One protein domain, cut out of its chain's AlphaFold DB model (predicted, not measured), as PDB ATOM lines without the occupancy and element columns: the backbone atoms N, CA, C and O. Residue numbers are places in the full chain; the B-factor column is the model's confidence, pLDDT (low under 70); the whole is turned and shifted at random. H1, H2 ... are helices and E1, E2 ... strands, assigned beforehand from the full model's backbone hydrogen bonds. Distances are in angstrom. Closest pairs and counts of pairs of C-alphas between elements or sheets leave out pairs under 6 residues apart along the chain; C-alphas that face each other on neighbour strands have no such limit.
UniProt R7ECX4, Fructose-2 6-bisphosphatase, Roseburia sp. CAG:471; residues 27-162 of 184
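What this domain is: This is residues 27 to 162 of the 184 residues of the protein "Fructose-2 6-bisphosphatase" of Roseburia sp. CAG:471 (UniProt R7ECX4). A flat model with helix H5 in its middle: the long helix H4 crosses H5 on one side, the curled four-stranded sheet, chiefly its strand E5, covers another side, and H6 packs on H5. The short elements E1, H1, H2 and H3 lie round the H6 side and the start of H4, the small hairpin E2 and E3 lies by the other end of H4, and H7 follows the far end of the long hairpin E4 and E5. The printed part has 136 residues with seven named helices and five named strands, in the order E1 H1 H2 H3 H4 E2 E3 H5 H6 E4 E5 H7; the sheet's order is E2 - E3 - E5 - E4, all antiparallel. The class is mixed, helices and strands; the whole is compact, with a radius of gyration of the C-alphas of 16.0 A and spans of 43 by 42 by 22 A.

How they stand to each other: E1, residues 27 to 29, pairs with no named strand and is apart from H1, residues 35 to 38. H2, residues 42 to 45, touches H6, residues 119 to 125, closest at the C-alphas of Phe 44 and Met 120, 5.8 A. H3, residues 54 to 58, is close to but not clearly touching H4, residues 61 to 78: the closest C-alphas, of Met 56 and Lys 62, are 7.2 A apart. E2, residues 81 to 84, and E3, residues 87 to 90, form a hairpin, with N 82 and O 89 at 2.9 A. H4 only grazes the sheet, with its residues 73 to 77. H5, residues 104 to 115, touches H4 with its residues 109 to 113 alone, at a steep tilt of 63 degrees, the same way; the closest C-alphas are Thr 69 and Leu 110, 6.9 A. H6 touches H5 at a steep tilt of 65 degrees, opposite ways, with Ser 112 and Pro 119 closest, C-alphas 5.1 A apart. E4, residues 133 to 142, and E5, residues 145 to 155, form a hairpin, with N 139 and O 147 at 2.8 A. E3 and E5 are antiparallel neighbours, with N 88 and O 146 at 2.8 A. H5 is on the sheet at a height of 5.8 A, over none of its strands. H7, residues 157 to 160, is not on the sheet and touches no helix. Every O i to N i+4 pair is within hydrogen-bond range in H3, H4, H5 and H6; H1, H2 and H7 are too short for one, and their single O i to N i+3 pair is within range in H2 and H7 but not in H1.

Where its parts are: E1 begins at C-alpha 27, (148.662, 129.933, 126.965). H4 is 26.1 A long from C-alpha 61, (158.813, 129.522, 133.909); H5 is 16.0 A, E4 28.1 A and E5 27.8 A. H7 ends at C-alpha 160, (150.483, 164.181, 141.988).

The domain as a whole: The C-alphas of Glu 27 and Pro 143 are the two farthest apart, 47.0 A. The printed part has no cut. The link E3 to H5, residues 91 to 103, is long. The mean pLDDT of the printed part is 97.5, and no printed residue is under 70.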
ATOM      1  N   GLU A  27     147.502 129.410 126.264       95.75
ATOM      2  CA  GLU A  27     148.662 129.933 126.965       95.75
ATOM      3  C   GLU A  27     148.383 131.367 127.423       95.75
ATOM      4  O   GLU A  27     147.902 132.202 126.653       95.75
ATOM      5  N   MET A  28     148.689 131.633 128.686       96.81
ATOM      6  CA  MET A  28     148.563 132.930 129.338       96.81
ATOM      7  C   MET A  28     149.878 133.275 130.028       96.81
ATOM      8  O   MET A  28     150.667 132.392 130.358       96.81
ATOM      9  N   ILE A  29     150.086 134.557 130.308       96.44
ATOM     10  CA  ILE A  29     151.177 135.022 131.171       96.44
ATOM     11  C   ILE A  29     151.154 134.321 132.538       96.44
ATOM     12  O   ILE A  29     150.101 134.109 133.139       96.44
ATOM     13  N   SER A  30     152.336 133.969 133.039       97.12
ATOM     14  CA  SER A  30     152.510 133.164 134.258       97.12
ATOM     15  C   SER A  30     152.206 133.875 135.577       97.12
ATOM     16  O   SER A  30     152.162 133.219 136.616       97.12
ATOM     17  N   TRP A  31     151.973 135.184 135.543       95.69
ATOM     18  CA  TRP A  31     151.873 136.047 136.722       95.69
ATOM     19  C   TRP A  31     150.494 136.680 136.937       95.69
ATOM     20  O   TRP A  31     150.309 137.438 137.884       95.69
ATOM     21  N   ASP A  32     149.515 136.368 136.090       94.81
ATOM     22  CA  ASP A  32     148.127 136.810 136.236       94.81
ATOM     23  C   ASP A  32     147.267 135.570 136.503       94.81
ATOM     24  O   ASP A  32     147.125 134.730 135.623       94.81
ATOM     25  N   TRP A  33     146.764 135.391 137.723       96.31
ATOM     26  CA  TRP A  33     146.033 134.201 138.175       96.31
ATOM     27  C   TRP A  33     144.796 134.629 138.950       96.31
ATOM     28  O   TRP A  33     144.835 135.615 139.691       96.31
ATOM     29  N   LEU A  34     143.731 133.831 138.874       96.06
ATOM     30  CA  LEU A  34     142.567 134.046 139.724       96.06
ATOM     31  C   LEU A  34     142.903 133.759 141.199       96.06
ATOM     32  O   LEU A  34     143.677 132.836 141.490       96.06
ATOM     33  N   PRO A  35     142.298 134.490 142.158       96.12
ATOM     34  CA  PRO A  35     142.596 134.329 143.579       96.12
ATOM     35  C   PRO A  35     142.450 132.893 144.088       96.12
ATOM     36  O   PRO A  35     143.314 132.418 144.823       96.12
ATOM     37  N   GLN A  36     141.392 132.178 143.697       96.56
ATOM     38  CA  GLN A  36     141.159 130.802 144.146       96.56
ATOM     39  C   GLN A  36     142.221 129.807 143.663       96.56
ATOM     40  O   GLN A  36     142.444 128.805 144.339       96.56
ATOM     41  N   ASP A  37     142.878 130.080 142.535       96.88
ATOM     42  CA  ASP A  37     143.812 129.140 141.921       96.88
ATOM     43  C   ASP A  37     145.204 129.270 142.540       96.88
ATOM     44  O   ASP A  37     145.784 128.273 142.970       96.88
ATOM     45  N   TRP A  38     145.734 130.495 142.662       97.31
ATOM     46  CA  TRP A  38     147.075 130.675 143.229       97.31
ATOM     47  C   TRP A  38     147.095 130.485 144.753       97.31
ATOM     48  O   TRP A  38     148.042 129.917 145.294       97.31
ATOM     49  N   THR A  39     146.044 130.905 145.471       98.00
ATOM     50  CA  THR A  39     146.023 130.788 146.945       98.00
ATOM     51  C   THR A  39     145.852 129.353 147.441       98.00
ATOM     52  O   THR A  39     146.159 129.059 148.598       98.00
ATOM     53  N   ALA A  40     145.389 128.444 146.579       97.81
ATOM     54  CA  ALA A  40     145.224 127.034 146.907       97.81
ATOM     55  C   ALA A  40     146.543 126.241 146.903       97.81
ATOM     56  O   ALA A  40     146.559 125.114 147.398       97.81
ATOM     57  N   GLU A  41     147.634 126.805 146.375       98.00
ATOM     58  CA  GLU A  41     148.923 126.130 146.211       98.00
ATOM     59  C   GLU A  41     149.969 126.637 147.228       98.00
ATOM     60  O   GLU A  41     150.526 127.729 147.075       98.00
ATOM     61  N   PRO A  42     150.293 125.855 148.278       98.12
ATOM     62  CA  PRO A  42     151.240 126.270 149.311       98.12
ATOM     63  C   PRO A  42     152.656 126.562 148.798       98.12
ATOM     64  O   PRO A  42     153.341 127.413 149.373       98.12
ATOM     65  N   HIS A  43     153.117 125.890 147.736       98.44
ATOM     66  CA  HIS A  43     154.472 126.099 147.218       98.44
ATOM     67  C   HIS A  43     154.655 127.503 146.631       98.44
ATOM     68  O   HIS A  43     155.761 128.038 146.695       98.44
ATOM     69  N   PHE A  44     153.592 128.152 146.143       98.62
ATOM     70  CA  PHE A  44     153.667 129.525 145.634       98.62
ATOM     71  C   PHE A  44     154.069 130.553 146.695       98.62
ATOM     72  O   PHE A  44     154.563 131.622 146.346       98.62
ATOM     73  N   TYR A  45     153.962 130.242 147.984       98.56
ATOM     74  CA  TYR A  45     154.420 131.130 149.055       98.56
ATOM     75  C   TYR A  45     155.911 130.962 149.393       98.56
ATOM     76  O   TYR A  45     156.455 131.741 150.176       98.56
ATOM     77  N   LEU A  46     156.586 129.961 148.819       98.56
ATOM     78  CA  LEU A  46     157.952 129.577 149.170       98.56
ATOM     79  C   LEU A  46     158.952 130.031 148.083       98.56
ATOM     80  O   LEU A  46     158.842 129.578 146.941       98.56
ATOM     81  N   PRO A  47     159.958 130.870 148.414       97.62
ATOM     82  CA  PRO A  47     160.909 131.424 147.436       97.62
ATOM     83  C   PRO A  47     161.680 130.380 146.616       97.62
ATOM     84  O   PRO A  47     161.994 130.624 145.454       97.62
ATOM     85  N   ASP A  48     161.941 129.207 147.197       97.06
ATOM     86  CA  ASP A  48     162.734 128.146 146.563       97.06
ATOM     87  C   ASP A  48     161.883 127.027 145.931       97.06
ATOM     88  O   ASP A  48     162.423 126.143 145.257       97.06
ATOM     89  N   GLU A  49     160.559 127.054 146.122       98.50
ATOM     90  CA  GLU A  49     159.660 125.962 145.720       98.50
ATOM     91  C   GLU A  49     158.557 126.379 144.736       98.50
ATOM     92  O   GLU A  49     158.025 125.506 144.055       98.50
ATOM     93  N   TRP A  50     158.223 127.671 144.612       98.50
ATOM     94  CA  TRP A  50     157.098 128.162 143.790       98.50
ATOM     95  C   TRP A  50     157.089 127.639 142.348       98.50
ATOM     96  O   TRP A  50     156.032 127.397 141.772       98.50
ATOM     97  N   TRP A  51     158.268 127.431 141.768       98.44
ATOM     98  CA  TRP A  51     158.437 126.988 140.387       98.44
ATOM     99  C   TRP A  51     158.291 125.472 140.208       98.44
ATOM    100  O   TRP A  51     158.220 125.003 139.077       98.44
ATOM    101  N   LYS A  52     158.259 124.695 141.299       98.56
ATOM    102  CA  LYS A  52     158.125 123.226 141.268       98.56
ATOM    103  C   LYS A  52     156.675 122.762 141.118       98.56
ATOM    104  O   LYS A  52     156.406 121.563 141.101       98.56
ATOM    105  N   VAL A  53     155.737 123.700 141.041       98.06
ATOM    106  CA  VAL A  53     154.332 123.420 140.751       98.06
ATOM    107  C   VAL A  53     154.221 123.000 139.278       98.06
ATOM    108  O   VAL A  53     154.798 123.690 138.435       98.06
ATOM    109  N   PRO A  54     153.494 121.914 138.932       97.81
ATOM    110  CA  PRO A  54     153.504 121.342 137.581       97.81
ATOM    111  C   PRO A  54     153.281 122.360 136.459       97.81
ATOM    112  O   PRO A  54     154.062 122.416 135.521       97.81
ATOM    113  N   VAL A  55     152.303 123.251 136.621       97.56
ATOM    114  CA  VAL A  55     151.996 124.327 135.662       97.56
ATOM    115  C   VAL A  55     153.178 125.266 135.372       97.56
ATOM    116  O   VAL A  55     153.352 125.699 134.237       97.56
ATOM    117  N   MET A  56     154.018 125.558 136.371       98.25
ATOM    118  CA  MET A  56     155.205 126.407 136.217       98.25
ATOM    119  C   MET A  56     156.357 125.645 135.562       98.25
ATOM    120  O   MET A  56     157.123 126.226 134.792       98.25
ATOM    121  N   MET A  57     156.480 124.350 135.864       98.38
ATOM    122  CA  MET A  57     157.473 123.476 135.239       98.38
ATOM    123  C   MET A  57     157.159 123.249 133.760       98.38
ATOM    124  O   MET A  57     158.049 123.395 132.928       98.38
ATOM    125  N   ASP A  58     155.902 122.943 133.439       97.69
ATOM    126  CA  ASP A  58     155.441 122.675 132.076       97.69
ATOM    127  C   ASP A  58     155.570 123.919 131.181       97.69
ATOM    128  O   ASP A  58     155.899 123.801 130.004       97.69
ATOM    129  N   GLY A  59     155.374 125.118 131.745       97.44
ATOM    130  CA  GLY A  59     155.602 126.390 131.050       97.44
ATOM    131  C   GLY A  59     157.052 126.876 131.047       97.44
ATOM    132  O   GLY A  59     157.306 128.008 130.643       97.44
ATOM    133  N   HIS A  60     158.005 126.078 131.543       98.19
ATOM    134  CA  HIS A  60     159.425 126.446 131.630       98.19
ATOM    135  C   HIS A  60     159.680 127.792 132.348       98.19
ATOM    136  O   HIS A  60     160.684 128.464 132.117       98.19
ATOM    137  N   VAL A  61     158.801 128.185 133.281       98.62
ATOM    138  CA  VAL A  61     158.813 129.522 133.909       98.62
ATOM    139  C   VAL A  61     160.106 129.769 134.690       98.62
ATOM    140  O   VAL A  61     160.628 130.885 134.732       98.62
ATOM    141  N   LYS A  62     160.669 128.709 135.281       98.56
ATOM    142  CA  LYS A  62     161.949 128.783 135.991       98.56
ATOM    143  C   LYS A  62     163.121 129.116 135.068       98.56
ATOM    144  O   LYS A  62     164.052 129.775 135.515       98.56
ATOM    145  N   GLU A  63     163.088 128.674 133.814       98.69
ATOM    146  CA  GLU A  63     164.171 128.907 132.856       98.69
ATOM    147  C   GLU A  63     164.241 130.390 132.469       98.69
ATOM    148  O   GLU A  63     165.321 130.979 132.503       98.69
ATOM    149  N   GLU A  64     163.090 131.018 132.207       98.69
ATOM    150  CA  GLU A  64     163.002 132.463 131.955       98.69
ATOM    151  C   GLU A  64     163.403 133.269 133.202       98.69
ATOM    152  O   GLU A  64     164.196 134.209 133.109       98.69
ATOM    153  N   TYR A  65     162.936 132.863 134.391       98.81
ATOM    154  CA  TYR A  65     163.348 133.466 135.666       98.81
ATOM    155  C   TYR A  65     164.872 133.412 135.859       98.81
ATOM    156  O   TYR A  65     165.502 134.411 136.213       98.81
ATOM    157  N   ASP A  66     165.486 132.253 135.619       98.69
ATOM    158  CA  ASP A  66     166.928 132.060 135.781       98.69
ATOM    159  C   ASP A  66     167.729 132.860 134.764       98.69
ATOM    160  O   ASP A  66     168.755 133.446 135.113       98.69
ATOM    161  N   TRP A  67     167.260 132.938 133.523       98.75
ATOM    162  CA  TRP A  67     167.893 133.769 132.511       98.75
ATOM    163  C   TRP A  67     167.831 135.258 132.885       98.75
ATOM    164  O   TRP A  67     168.870 135.923 132.861       98.75
ATOM    165  N   VAL A  68     166.676 135.775 133.324       98.81
ATOM    166  CA  VAL A  68     166.539 137.163 133.806       98.81
ATOM    167  C   VAL A  68     167.491 137.434 134.970       98.81
ATOM    168  O   VAL A  68     168.306 138.356 134.917       98.81
ATOM    169  N   THR A  69     167.420 136.617 136.021       98.69
ATOM    170  CA  THR A  69     168.184 136.836 137.259       98.69
ATOM    171  C   THR A  69     169.689 136.654 137.073       98.69
ATOM    172  O   THR A  69     170.464 137.396 137.675       98.69
ATOM    173  N   THR A  70     170.119 135.751 136.188       98.75
ATOM    174  CA  THR A  70     171.536 135.577 135.835       98.75
ATOM    175  C   THR A  70     172.096 136.817 135.142       98.75
ATOM    176  O   THR A  70     173.178 137.286 135.498       98.75
ATOM    177  N   ASN A  71     171.368 137.379 134.170       98.75
ATOM    178  CA  ASN A  71     171.794 138.613 133.510       98.75
ATOM    179  C   ASN A  71     171.748 139.811 134.468       98.75
ATOM    180  O   ASN A  71     172.655 140.644 134.463       98.75
ATOM    181  N   PHE A  72     170.740 139.863 135.342       98.69
ATOM    182  CA  PHE A  72     170.640 140.905 136.353       98.69
ATOM    183  C   PHE A  72     171.812 140.860 137.347       98.69
ATOM    184  O   PHE A  72     172.442 141.886 137.595       98.69
ATOM    185  N   ASP A  73     172.177 139.681 137.860       98.75
ATOM    186  CA  ASP A  73     173.348 139.529 138.729       98.75
ATOM    187  C   ASP A  73     174.658 139.852 137.996       98.75
ATOM    188  O   ASP A  73     175.559 140.429 138.604       98.75
ATOM    189  N   ALA A  74     174.776 139.540 136.701       98.69
ATOM    190  CA  ALA A  74     175.937 139.939 135.902       98.69
ATOM    191  C   ALA A  74     176.057 141.470 135.796       98.69
ATOM    192  O   ALA A  74     177.154 142.017 135.949       98.69
ATOM    193  N   LEU A  75     174.933 142.170 135.611       98.31
ATOM    194  CA  LEU A  75     174.896 143.631 135.640       98.31
ATOM    195  C   LEU A  75     175.294 144.162 137.024       98.31
ATOM    196  O   LEU A  75     176.191 144.999 137.112       98.31
ATOM    197  N   LEU A  76     174.712 143.650 138.113       98.38
ATOM    198  CA  LEU A  76     175.070 144.072 139.476       98.38
ATOM    199  C   LEU A  76     176.551 143.817 139.793       98.38
ATOM    200  O   LEU A  76     177.213 144.674 140.386       98.38
ATOM    201  N   ALA A  77     177.100 142.691 139.333       98.62
ATOM    202  CA  ALA A  77     178.513 142.361 139.474       98.62
ATOM    203  C   ALA A  77     179.407 143.364 138.732       98.62
ATOM    204  O   ALA A  77     180.417 143.800 139.286       98.62
ATOM    205  N   SER A  78     179.016 143.804 137.530       97.81
ATOM    206  CA  SER A  78     179.739 144.860 136.799       97.81
ATOM    207  C   SER A  78     179.754 146.205 137.543       97.81
ATOM    208  O   SER A  78     180.689 146.990 137.389       97.81
ATOM    209  N   HIS A  79     178.769 146.427 138.417       97.75
ATOM    210  CA  HIS A  79     178.673 147.566 139.329       97.75
ATOM    211  C   HIS A  79     179.254 147.289 140.729       97.75
ATOM    212  O   HIS A  79     179.050 148.082 141.647       97.75
ATOM    213  N   GLY A  80     179.994 146.193 140.914       98.25
ATOM    214  CA  GLY A  80     180.728 145.900 142.148       98.25
ATOM    215  C   GLY A  80     179.963 145.112 143.211       98.25
ATOM    216  O   GLY A  80     180.483 144.971 144.320       98.25
ATOM    217  N   TYR A  81     178.773 144.588 142.901       98.62
ATOM    218  CA  TYR A  81     177.951 143.796 143.820       98.62
ATOM    219  C   TYR A  81     177.777 142.366 143.301       98.62
ATOM    220  O   TYR A  81     176.955 142.101 142.431       98.62
ATOM    221  N   VAL A  82     178.532 141.422 143.863       98.62
ATOM    222  CA  VAL A  82     178.512 140.011 143.445       98.62
ATOM    223  C   VAL A  82     177.654 139.195 144.404       98.62
ATOM    224  O   VAL A  82     177.905 139.207 145.609       98.62
ATOM    225  N   ARG A  83     176.653 138.470 143.895       98.38
ATOM    226  CA  ARG A  83     175.762 137.650 144.729       98.38
ATOM    227  C   ARG A  83     176.529 136.580 145.520       98.38
ATOM    228  O   ARG A  83     177.430 135.922 145.002       98.38
ATOM    229  N   ASP A  84     176.153 136.409 146.786       97.94
ATOM    230  CA  ASP A  84     176.716 135.440 147.729       97.94
ATOM    231  C   ASP A  84     175.621 134.945 148.689       97.94
ATOM    232  O   ASP A  84     175.299 135.575 149.706       97.94
ATOM    233  N   GLY A  85     174.974 133.840 148.305       96.50
ATOM    234  CA  GLY A  85     173.774 133.337 148.972       96.50
ATOM    235  C   GLY A  85     172.635 134.363 148.944       96.50
ATOM    236  O   GLY A  85     172.229 134.825 147.878       96.50
ATOM    237  N   LEU A  86     172.133 134.723 150.130       96.12
ATOM    238  CA  LEU A  86     171.070 135.726 150.323       96.12
ATOM    239  C   LEU A  86     171.610 137.152 150.531       96.12
ATOM    240  O   LEU A  86     170.887 138.053 150.950       96.12
ATOM    241  N   THR A  87     172.903 137.350 150.293       98.12
ATOM    242  CA  THR A  87     173.585 138.639 150.411       98.12
ATOM    243  C   THR A  87     174.412 138.910 149.161       98.12
ATOM    244  O   THR A  87     174.437 138.112 148.226       98.12
ATOM    245  N   TYR A  88     175.099 140.046 149.144       98.62
ATOM    246  CA  TYR A  88     176.032 140.434 148.102       98.62
ATOM    247  C   TYR A  88     177.390 140.767 148.714       98.62
ATOM    248  O   TYR A  88     177.477 141.472 149.723       98.62
ATOM    249  N   ARG A  89     178.466 140.314 148.072       98.62
ATOM    250  CA  ARG A  89     179.803 140.851 148.305       98.62
ATOM    251  C   ARG A  89     179.921 142.199 147.607       98.62
ATOM    252  O   ARG A  89     179.792 142.277 146.388       98.62
ATOM    253  N   ALA A  90     180.190 143.246 148.380       98.38
ATOM    254  CA  ALA A  90     180.494 144.569 147.843       98.38
ATOM    255  C   ALA A  90     181.995 144.644 147.511       98.38
ATOM    256  O   ALA A  90     182.816 145.006 148.355       98.38
ATOM    257  N   GLU A  91     182.368 144.221 146.301       98.12
ATOM    258  CA  GLU A  91     183.762 144.207 145.830       98.12
ATOM    259  C   GLU A  91     184.251 145.621 145.490       98.12
ATOM    260  O   GLU A  91     185.380 145.991 145.824       98.12
ATOM    261  N   HIS A  92     183.364 146.435 144.912       97.00
ATOM    262  CA  HIS A  92     183.593 147.844 144.591       97.00
ATOM    263  C   HIS A  92     182.378 148.687 144.997       97.00
ATOM    264  O   HIS A  92     181.660 149.217 144.150       97.00
ATOM    265  N   ALA A  93     182.140 148.788 146.310       95.25
ATOM    266  CA  ALA A  93     181.054 149.590 146.867       95.25
ATOM    267  C   ALA A  93     181.082 151.030 146.328       95.25
ATOM    268  O   ALA A  93     182.138 151.668 146.268       95.25
ATOM    269  N   ASN A  94     179.917 151.541 145.942       96.69
ATOM    270  CA  ASN A  94     179.757 152.858 145.338       96.69
ATOM    271  C   ASN A  94     178.396 153.465 145.712       96.69
ATOM    272  O   ASN A  94     177.582 152.835 146.381       96.69
ATOM    273  N   ASN A  95     178.182 154.715 145.300       96.19
ATOM    274  CA  ASN A  95     176.921 155.439 145.478       96.19
ATOM    275  C   ASN A  95     176.262 155.732 144.121       96.19
ATOM    276  O   ASN A  95     175.581 156.750 143.968       96.19
ATOM    277  N   ASP A  96     176.525 154.896 143.115       96.44
ATOM    278  CA  ASP A  96     175.938 155.081 141.797       96.44
ATOM    279  C   ASP A  96     174.432 154.811 141.855       96.44
ATOM    280  O   ASP A  96     173.915 154.105 142.721       96.44
ATOM    281  N   THR A  97     173.698 155.404 140.919       96.25
ATOM    282  CA  THR A  97     172.264 155.159 140.755       96.25
ATOM    283  C   THR A  97     172.031 154.508 139.407       96.25
ATOM    284  O   THR A  97     172.299 155.117 138.369       96.25
ATOM    285  N   ILE A  98     171.498 153.291 139.436       95.88
ATOM    286  CA  ILE A  98     171.048 152.558 138.255       95.88
ATOM    287  C   ILE A  98     169.529 152.708 138.172       95.88
ATOM    288  O   ILE A  98     168.841 152.642 139.190       95.88
ATOM    289  N   VAL A  99     169.012 152.948 136.969       96.88
ATOM    290  CA  VAL A  99     167.574 153.087 136.719       96.88
ATOM    291  C   VAL A  99     167.175 152.066 135.668       96.88
ATOM    292  O   VAL A  99     167.758 152.048 134.585       96.88
ATOM    293  N   PHE A 100     166.174 151.251 135.989       97.25
ATOM    294  CA  PHE A 100     165.582 150.281 135.078       97.25
ATOM    295  C   PHE A 100     164.213 150.774 134.620       97.25
ATOM    296  O   PHE A 100     163.430 151.280 135.421       97.25
ATOM    297  N   PHE A 101     163.926 150.601 133.335       96.56
ATOM    298  CA  PHE A 101     162.593 150.787 132.773       96.56
ATOM    299  C   PHE A 101     162.095 149.404 132.378       96.56
ATOM    300  O   PHE A 101     162.635 148.800 131.456       96.56
ATOM    301  N   CYS A 102     161.125 148.882 133.122       96.31
ATOM    302  CA  CYS A 102     160.607 147.534 132.936       96.31
ATOM    303  C   CYS A 102     159.106 147.487 133.241       96.31
ATOM    304  O   CYS A 102     158.496 148.507 133.565       96.31
ATOM    305  N   HIS A 103     158.520 146.308 133.069       96.44
ATOM    306  CA  HIS A 103     157.103 146.063 133.299       96.44
ATOM    307  C   HIS A 103     156.881 145.395 134.661       96.44
ATOM    308  O   HIS A 103     157.825 144.873 135.248       96.44
ATOM    309  N   PHE A 104     155.635 145.373 135.137       97.19
ATOM    310  CA  PHE A 104     155.273 144.828 136.451       97.19
ATOM    311  C   PHE A 104     155.689 143.360 136.634       97.19
ATOM    312  O   PHE A 104     156.298 143.020 137.649       97.19
ATOM    313  N   GLY A 105     155.417 142.501 135.643       97.50
ATOM    314  CA  GLY A 105     155.758 141.078 135.715       97.50
ATOM    315  C   GLY A 105     157.253 140.871 135.958       97.50
ATOM    316  O   GLY A 105     157.646 140.162 136.888       97.50
ATOM    317  N   LEU A 106     158.085 141.572 135.182       98.31
ATOM    318  CA  LEU A 106     159.538 141.561 135.337       98.31
ATOM    319  C   LEU A 106     160.016 142.241 136.630       98.31
ATOM    320  O   LEU A 106     160.902 141.710 137.296       98.31
ATOM    321  N   GLU A 107     159.457 143.395 137.003       98.50
ATOM    322  CA  GLU A 107     159.808 144.103 138.241       98.50
ATOM    323  C   GLU A 107     159.710 143.157 139.442       98.50
ATOM    324  O   GLU A 107     160.660 143.029 140.217       98.50
ATOM    325  N   CYS A 108     158.601 142.424 139.555       98.56
ATOM    326  CA  CYS A 108     158.398 141.442 140.611       98.56
ATOM    327  C   CYS A 108     159.443 140.313 140.599       98.56
ATOM    328  O   CYS A 108     159.834 139.871 141.676       98.56
ATOM    329  N   VAL A 109     159.950 139.890 139.433       98.75
ATOM    330  CA  VAL A 109     161.051 138.907 139.318       98.75
ATOM    331  C   VAL A 109     162.381 139.478 139.819       98.75
ATOM    332  O   VAL A 109     163.147 138.806 140.514       98.75
ATOM    333  N   LEU A 110     162.677 140.743 139.515       98.75
ATOM    334  CA  LEU A 110     163.885 141.389 140.037       98.75
ATOM    335  C   LEU A 110     163.793 141.543 141.563       98.75
ATOM    336  O   LEU A 110     164.747 141.242 142.285       98.75
ATOM    337  N   LEU A 111     162.632 141.960 142.073       98.81
ATOM    338  CA  LEU A 111     162.383 142.120 143.506       98.81
ATOM    339  C   LEU A 111     162.400 140.784 144.257       98.81
ATOM    340  O   LEU A 111     163.004 140.712 145.330       98.81
ATOM    341  N   SER A 112     161.797 139.726 143.706       98.69
ATOM    342  CA  SER A 112     161.816 138.381 144.296       98.69
ATOM    343  C   SER A 112     163.248 137.896 144.488       98.69
ATOM    344  O   SER A 112     163.602 137.391 145.555       98.69
ATOM    345  N   HIS A 113     164.100 138.138 143.488       98.44
ATOM    346  CA  HIS A 113     165.510 137.771 143.513       98.44
ATOM    347  C   HIS A 113     166.309 138.547 144.565       98.44
ATOM    348  O   HIS A 113     167.104 137.961 145.304       98.44
ATOM    349  N   LEU A 114     166.115 139.866 144.658       98.38
ATOM    350  CA  LEU A 114     166.840 140.718 145.612       98.38
ATOM    351  C   LEU A 114     166.418 140.486 147.064       98.38
ATOM    352  O   LEU A 114     167.261 140.531 147.961       98.38
ATOM    353  N   LEU A 115     165.123 140.271 147.292       98.31
ATOM    354  CA  LEU A 115     164.526 140.204 148.628       98.31
ATOM    355  C   LEU A 115     164.344 138.768 149.134       98.31
ATOM    356  O   LEU A 115     163.988 138.586 150.296       98.31
ATOM    357  N   HIS A 116     164.602 137.770 148.283       98.06
ATOM    358  CA  HIS A 116     164.359 136.354 148.556       98.06
ATOM    359  C   HIS A 116     162.902 136.093 148.975       98.06
ATOM    360  O   HIS A 116     162.601 135.550 150.038       98.06
ATOM    361  N   ILE A 117     161.987 136.538 148.115       98.31
ATOM    362  CA  ILE A 117     160.535 136.373 148.242       98.31
ATOM    363  C   ILE A 117     160.068 135.580 147.022       98.31
ATOM    364  O   ILE A 117     160.663 135.705 145.962       98.31
ATOM    365  N   SER A 118     159.021 134.763 147.135       98.69
ATOM    366  CA  SER A 118     158.420 134.144 145.946       98.69
ATOM    367  C   SER A 118     157.846 135.219 145.004       98.69
ATOM    368  O   SER A 118     157.115 136.091 145.485       98.69
ATOM    369  N   PRO A 119     158.101 135.165 143.680       98.50
ATOM    370  CA  PRO A 119     157.512 136.115 142.739       98.50
ATOM    371  C   PRO A 119     155.979 136.056 142.742       98.50
ATOM    372  O   PRO A 119     155.351 137.100 142.617       98.50
ATOM    373  N   MET A 120     155.369 134.898 143.028       98.56
ATOM    374  CA  MET A 120     153.908 134.758 143.148       98.56
ATOM    375  C   MET A 120     153.307 135.671 144.220       98.56
ATOM    376  O   MET A 120     152.241 136.250 144.028       98.56
ATOM    377  N   VAL A 121     154.002 135.838 145.350       98.50
ATOM    378  CA  VAL A 121     153.541 136.719 146.433       98.50
ATOM    379  C   VAL A 121     153.595 138.183 146.000       98.50
ATOM    380  O   VAL A 121     152.745 138.972 146.401       98.50
ATOM    381  N   LEU A 122     154.576 138.557 145.177       98.38
ATOM    382  CA  LEU A 122     154.698 139.917 144.662       98.38
ATOM    383  C   LEU A 122     153.675 140.185 143.553       98.38
ATOM    384  O   LEU A 122     152.947 141.171 143.647       98.38
ATOM    385  N   TRP A 123     153.552 139.282 142.576       98.19
ATOM    386  CA  TRP A 123     152.600 139.388 141.468       98.19
ATOM    387  C   TRP A 123     151.147 139.525 141.939       98.19
ATOM    388  O   TRP A 123     150.392 140.291 141.352       98.19
ATOM    389  N   HIS A 124     150.762 138.844 143.026       97.75
ATOM    390  CA  HIS A 124     149.375 138.848 143.514       97.75
ATOM    391  C   HIS A 124     149.139 139.638 144.807       97.75
ATOM    392  O   HIS A 124     147.994 139.802 145.226       97.75
ATOM    393  N   GLY A 125     150.196 140.112 145.467       96.81
ATOM    394  CA  GLY A 125     150.102 140.872 146.718       96.81
ATOM    395  C   GLY A 125     150.417 142.358 146.573       96.81
ATOM    396  O   GLY A 125     150.275 143.107 147.540       96.81
ATOM    397  N   THR A 126     150.878 142.791 145.399       97.12
ATOM    398  CA  THR A 126     151.334 144.162 145.169       97.12
ATOM    399  C   THR A 126     150.779 144.723 143.863       97.12
ATOM    400  O   THR A 126     150.346 143.978 142.993       97.12
ATOM    401  N   CYS A 127     150.767 146.050 143.736       95.31
ATOM    402  CA  CYS A 127     150.361 146.746 142.520       95.31
ATOM    403  C   CYS A 127     151.310 147.922 142.274       95.31
ATOM    404  O   CYS A 127     151.399 148.826 143.107       95.31
ATOM    405  N   ALA A 128     152.012 147.897 141.141       96.44
ATOM    406  CA  ALA A 128     152.828 149.006 140.658       96.44
ATOM    407  C   ALA A 128     152.176 149.581 139.393       96.44
ATOM    408  O   ALA A 128     152.163 148.955 138.332       96.44
ATOM    409  N   ALA A 129     151.591 150.773 139.513       95.25
ATOM    410  CA  ALA A 129     150.928 151.429 138.391       95.25
ATOM    411  C   ALA A 129     151.943 151.809 137.291       95.25
ATOM    412  O   ALA A 129     153.115 152.064 137.594       95.25
ATOM    413  N   PRO A 130     151.521 151.928 136.019       95.38
ATOM    414  CA  PRO A 130     152.377 152.455 134.962       95.38
ATOM    415  C   PRO A 130     153.020 153.782 135.371       95.38
ATOM    416  O   PRO A 130     152.359 154.634 135.964       95.38
ATOM    417  N   SER A 131     154.302 153.958 135.039       95.38
ATOM    418  CA  SER A 131     155.162 155.091 135.432       95.38
ATOM    419  C   SER A 131     155.483 155.231 136.924       95.38
ATOM    420  O   SER A 131     156.259 156.116 137.278       95.38
ATOM    421  N   SER A 132     154.955 154.367 137.795       97.00
ATOM    422  CA  SER A 132     155.341 154.363 139.207       97.00
ATOM    423  C   SER A 132     156.822 154.008 139.404       97.00
ATOM    424  O   SER A 132     157.474 153.450 138.519       97.00
ATOM    425  N   VAL A 133     157.373 154.384 140.560       97.88
ATOM    426  CA  VAL A 133     158.799 154.231 140.870       97.88
ATOM    427  C   VAL A 133     158.990 153.378 142.120       97.88
ATOM    428  O   VAL A 133     158.633 153.774 143.230       97.88
ATOM    429  N   THR A 134     159.649 152.236 141.958       98.62
ATOM    430  CA  THR A 134     160.138 151.409 143.069       98.62
ATOM    431  C   THR A 134     161.612 151.710 143.325       98.62
ATOM    432  O   THR A 134     162.414 151.825 142.400       98.62
ATOM    433  N   THR A 135     161.987 151.889 144.594       98.62
ATOM    434  CA  THR A 135     163.345 152.278 145.000       98.62
ATOM    435  C   THR A 135     163.920 151.285 145.996       98.62
ATOM    436  O   THR A 135     163.316 150.992 147.031       98.62
ATOM    437  N   LEU A 136     165.135 150.819 145.709       98.56
ATOM    438  CA  LEU A 136     165.941 150.002 146.605       98.56
ATOM    439  C   LEU A 136     167.299 150.657 146.831       98.56
ATOM    440  O   LEU A 136     167.821 151.357 145.966       98.56
ATOM    441  N   VAL A 137     167.878 150.391 147.995       98.19
ATOM    442  CA  VAL A 137     169.244 150.782 148.349       98.19
ATOM    443  C   VAL A 137     170.029 149.559 148.795       98.19
ATOM    444  O   VAL A 137     169.459 148.621 149.357       98.19
ATOM    445  N   THR A 138     171.338 149.565 148.574       97.56
ATOM    446  CA  THR A 138     172.235 148.585 149.185       97.56
ATOM    447  C   THR A 138     172.577 149.019 150.613       97.56
ATOM    448  O   THR A 138     172.887 150.178 150.882       97.56
ATOM    449  N   GLU A 139     172.518 148.088 151.558       97.62
ATOM    450  CA  GLU A 139     172.919 148.288 152.948       97.62
ATOM    451  C   GLU A 139     174.185 147.493 153.261       97.62
ATOM    452  O   GLU A 139     174.134 146.296 153.539       97.62
ATOM    453  N   GLU A 140     175.335 148.165 153.295       97.50
ATOM    454  CA  GLU A 140     176.610 147.569 153.706       97.50
ATOM    455  C   GLU A 140     176.871 147.796 155.206       97.50
ATOM    456  O   GLU A 140     177.717 148.585 155.630       97.50
ATOM    457  N   ARG A 141     176.103 147.121 156.069       97.06
ATOM    458  CA  ARG A 141     176.205 147.305 157.537       97.06
ATOM    459  C   ARG A 141     177.462 146.674 158.147       97.06
ATOM    460  O   ARG A 141     177.767 146.897 159.327       97.06
ATOM    461  N   ARG A 142     178.158 145.837 157.381       97.50
ATOM    462  CA  ARG A 142     179.451 145.231 157.707       97.50
ATOM    463  C   ARG A 142     180.333 145.299 156.462       97.50
ATOM    464  O   ARG A 142     179.805 145.053 155.383       97.50
ATOM    465  N   PRO A 143     181.645 145.573 156.603       97.12
ATOM    466  CA  PRO A 143     182.520 145.724 155.448       97.12
ATOM    467  C   PRO A 143     182.417 144.540 154.484       97.12
ATOM    468  O   PRO A 143     182.606 143.390 154.892       97.12
ATOM    469  N   ARG A 144     182.174 144.853 153.211       97.62
ATOM    470  CA  ARG A 144     182.038 143.952 152.063       97.62
ATOM    471  C   ARG A 144     180.799 143.055 152.057       97.62
ATOM    472  O   ARG A 144     180.731 142.177 151.206       97.62
ATOM    473  N   ILE A 145     179.835 143.254 152.958       98.44
ATOM    474  CA  ILE A 145     178.580 142.486 152.996       98.44
ATOM    475  C   ILE A 145     177.414 143.454 152.830       98.44
ATOM    476  O   ILE A 145     177.102 144.213 153.749       98.44
ATOM    477  N   ALA A 146     176.768 143.394 151.670       98.38
ATOM    478  CA  ALA A 146     175.613 144.200 151.318       98.38
ATOM    479  C   ALA A 146     174.342 143.345 151.214       98.38
ATOM    480  O   ALA A 146     174.378 142.172 150.844       98.38
ATOM    481  N   CYS A 147     173.200 143.954 151.504       97.75
ATOM    482  CA  CYS A 147     171.885 143.443 151.129       97.75
ATOM    483  C   CYS A 147     171.058 144.568 150.508       97.75
ATOM    484  O   CYS A 147     171.294 145.738 150.802       97.75
ATOM    485  N   PHE A 148     170.098 144.237 149.651       98.00
ATOM    486  CA  PHE A 148     169.175 145.235 149.121       98.00
ATOM    487  C   PHE A 148     168.008 145.428 150.090       98.00
ATOM    488  O   PHE A 148     167.461 144.464 150.627       98.00
ATOM    489  N   ARG A 149     167.617 146.683 150.310       97.94
ATOM    490  CA  ARG A 149     166.417 147.052 151.062       97.94
ATOM    491  C   ARG A 149     165.557 147.968 150.208       97.94
ATOM    492  O   ARG A 149     166.022 149.009 149.751       97.94
ATOM    493  N   MET A 150     164.295 147.595 150.044       98.38
ATOM    494  CA  MET A 150     163.296 148.442 149.407       98.38
ATOM    495  C   MET A 150     162.868 149.564 150.354       98.38
ATOM    496  O   MET A 150     162.499 149.307 151.500       98.38
ATOM    497  N   SER A 151     162.961 150.805 149.886       97.75
ATOM    498  CA  SER A 151     162.575 152.007 150.634       97.75
ATOM    499  C   SER A 151     161.251 152.596 150.155       97.75
ATOM    500  O   SER A 151     160.592 153.297 150.921       97.75
ATOM    501  N   SER A 152     160.858 152.299 148.917       98.12
ATOM    502  CA  SER A 152     159.574 152.676 148.333       98.12
ATOM    503  C   SER A 152     159.166 151.660 147.270       98.12
ATOM    504  O   SER A 152     160.033 151.160 146.555       98.12
ATOM    505  N   PHE A 153     157.872 151.379 147.156       98.00
ATOM    506  CA  PHE A 153     157.303 150.476 146.158       98.00
ATOM    507  C   PHE A 153     156.159 151.181 145.431       98.00
ATOM    508  O   PHE A 153     155.287 151.741 146.096       98.00
ATOM    509  N   GLY A 154     156.168 151.157 144.095       96.62
ATOM    510  CA  GLY A 154     155.090 151.718 143.280       96.62
ATOM    511  C   GLY A 154     154.797 153.201 143.552       96.62
ATOM    512  O   GLY A 154     153.637 153.611 143.513       96.62
ATOM    513  N   ASP A 155     155.815 154.024 143.845       96.94
ATOM    514  CA  ASP A 155     155.607 155.440 144.168       96.94
ATOM    515  C   ASP A 155     155.086 156.232 142.967       96.94
ATOM    516  O   ASP A 155     155.695 156.280 141.898       96.94
ATOM    517  N   ILE A 156     153.978 156.927 143.192       96.38
ATOM    518  CA  ILE A 156     153.322 157.805 142.220       96.38
ATOM    519  C   ILE A 156     153.342 159.270 142.667       96.38
ATOM    520  O   ILE A 156     152.653 160.108 142.090       96.38
ATOM    521  N   SER A 157     154.142 159.618 143.682       95.06
ATOM    522  CA  SER A 157     154.196 160.978 144.232       95.06
ATOM    523  C   SER A 157     154.538 162.022 143.165       95.06
ATOM    524  O   SER A 157     154.029 163.142 143.193       95.06
ATOM    525  N   HIS A 158     155.354 161.648 142.176       93.88
ATOM    526  CA  HIS A 158     155.712 162.516 141.056       93.88
ATOM    527  C   HIS A 158     154.532 162.855 140.122       93.88
ATOM    528  O   HIS A 158     154.545 163.937 139.532       93.88
ATOM    529  N   LEU A 159     153.517 161.985 140.012       94.75
ATOM    530  CA  LEU A 159     152.305 162.240 139.224       94.75
ATOM    531  C   LEU A 159     151.441 163.312 139.894       94.75
ATOM    532  O   LEU A 159     151.051 164.291 139.260       94.75
ATOM    533  N   TYR A 160     151.255 163.206 141.214       90.44
ATOM    534  CA  TYR A 160     150.483 164.181 141.988       90.44
ATOM    535  C   TYR A 160     151.084 165.590 141.959       90.44
ATOM    536  O   TYR A 160     150.350 166.570 141.968       90.44
ATOM    537  N   VAL A 161     152.412 165.723 141.856       92.06
ATOM    538  CA  VAL A 161     153.080 167.034 141.689       92.06
ATOM    539  C   VAL A 161     152.660 167.740 140.389       92.06
ATOM    540  O   VAL A 161     152.856 168.952 140.250       92.06
ATOM    541  N   LYS A 162     152.114 166.997 139.424       91.38
ATOM    542  CA  LYS A 162     151.632 167.494 138.133       91.38
ATOM    543  C   LYS A 162     150.117 167.411 137.973       91.38
ATOM    544  O   LYS A 162     149.646 167.660 136.873       91.38
TER     545      LYS A 162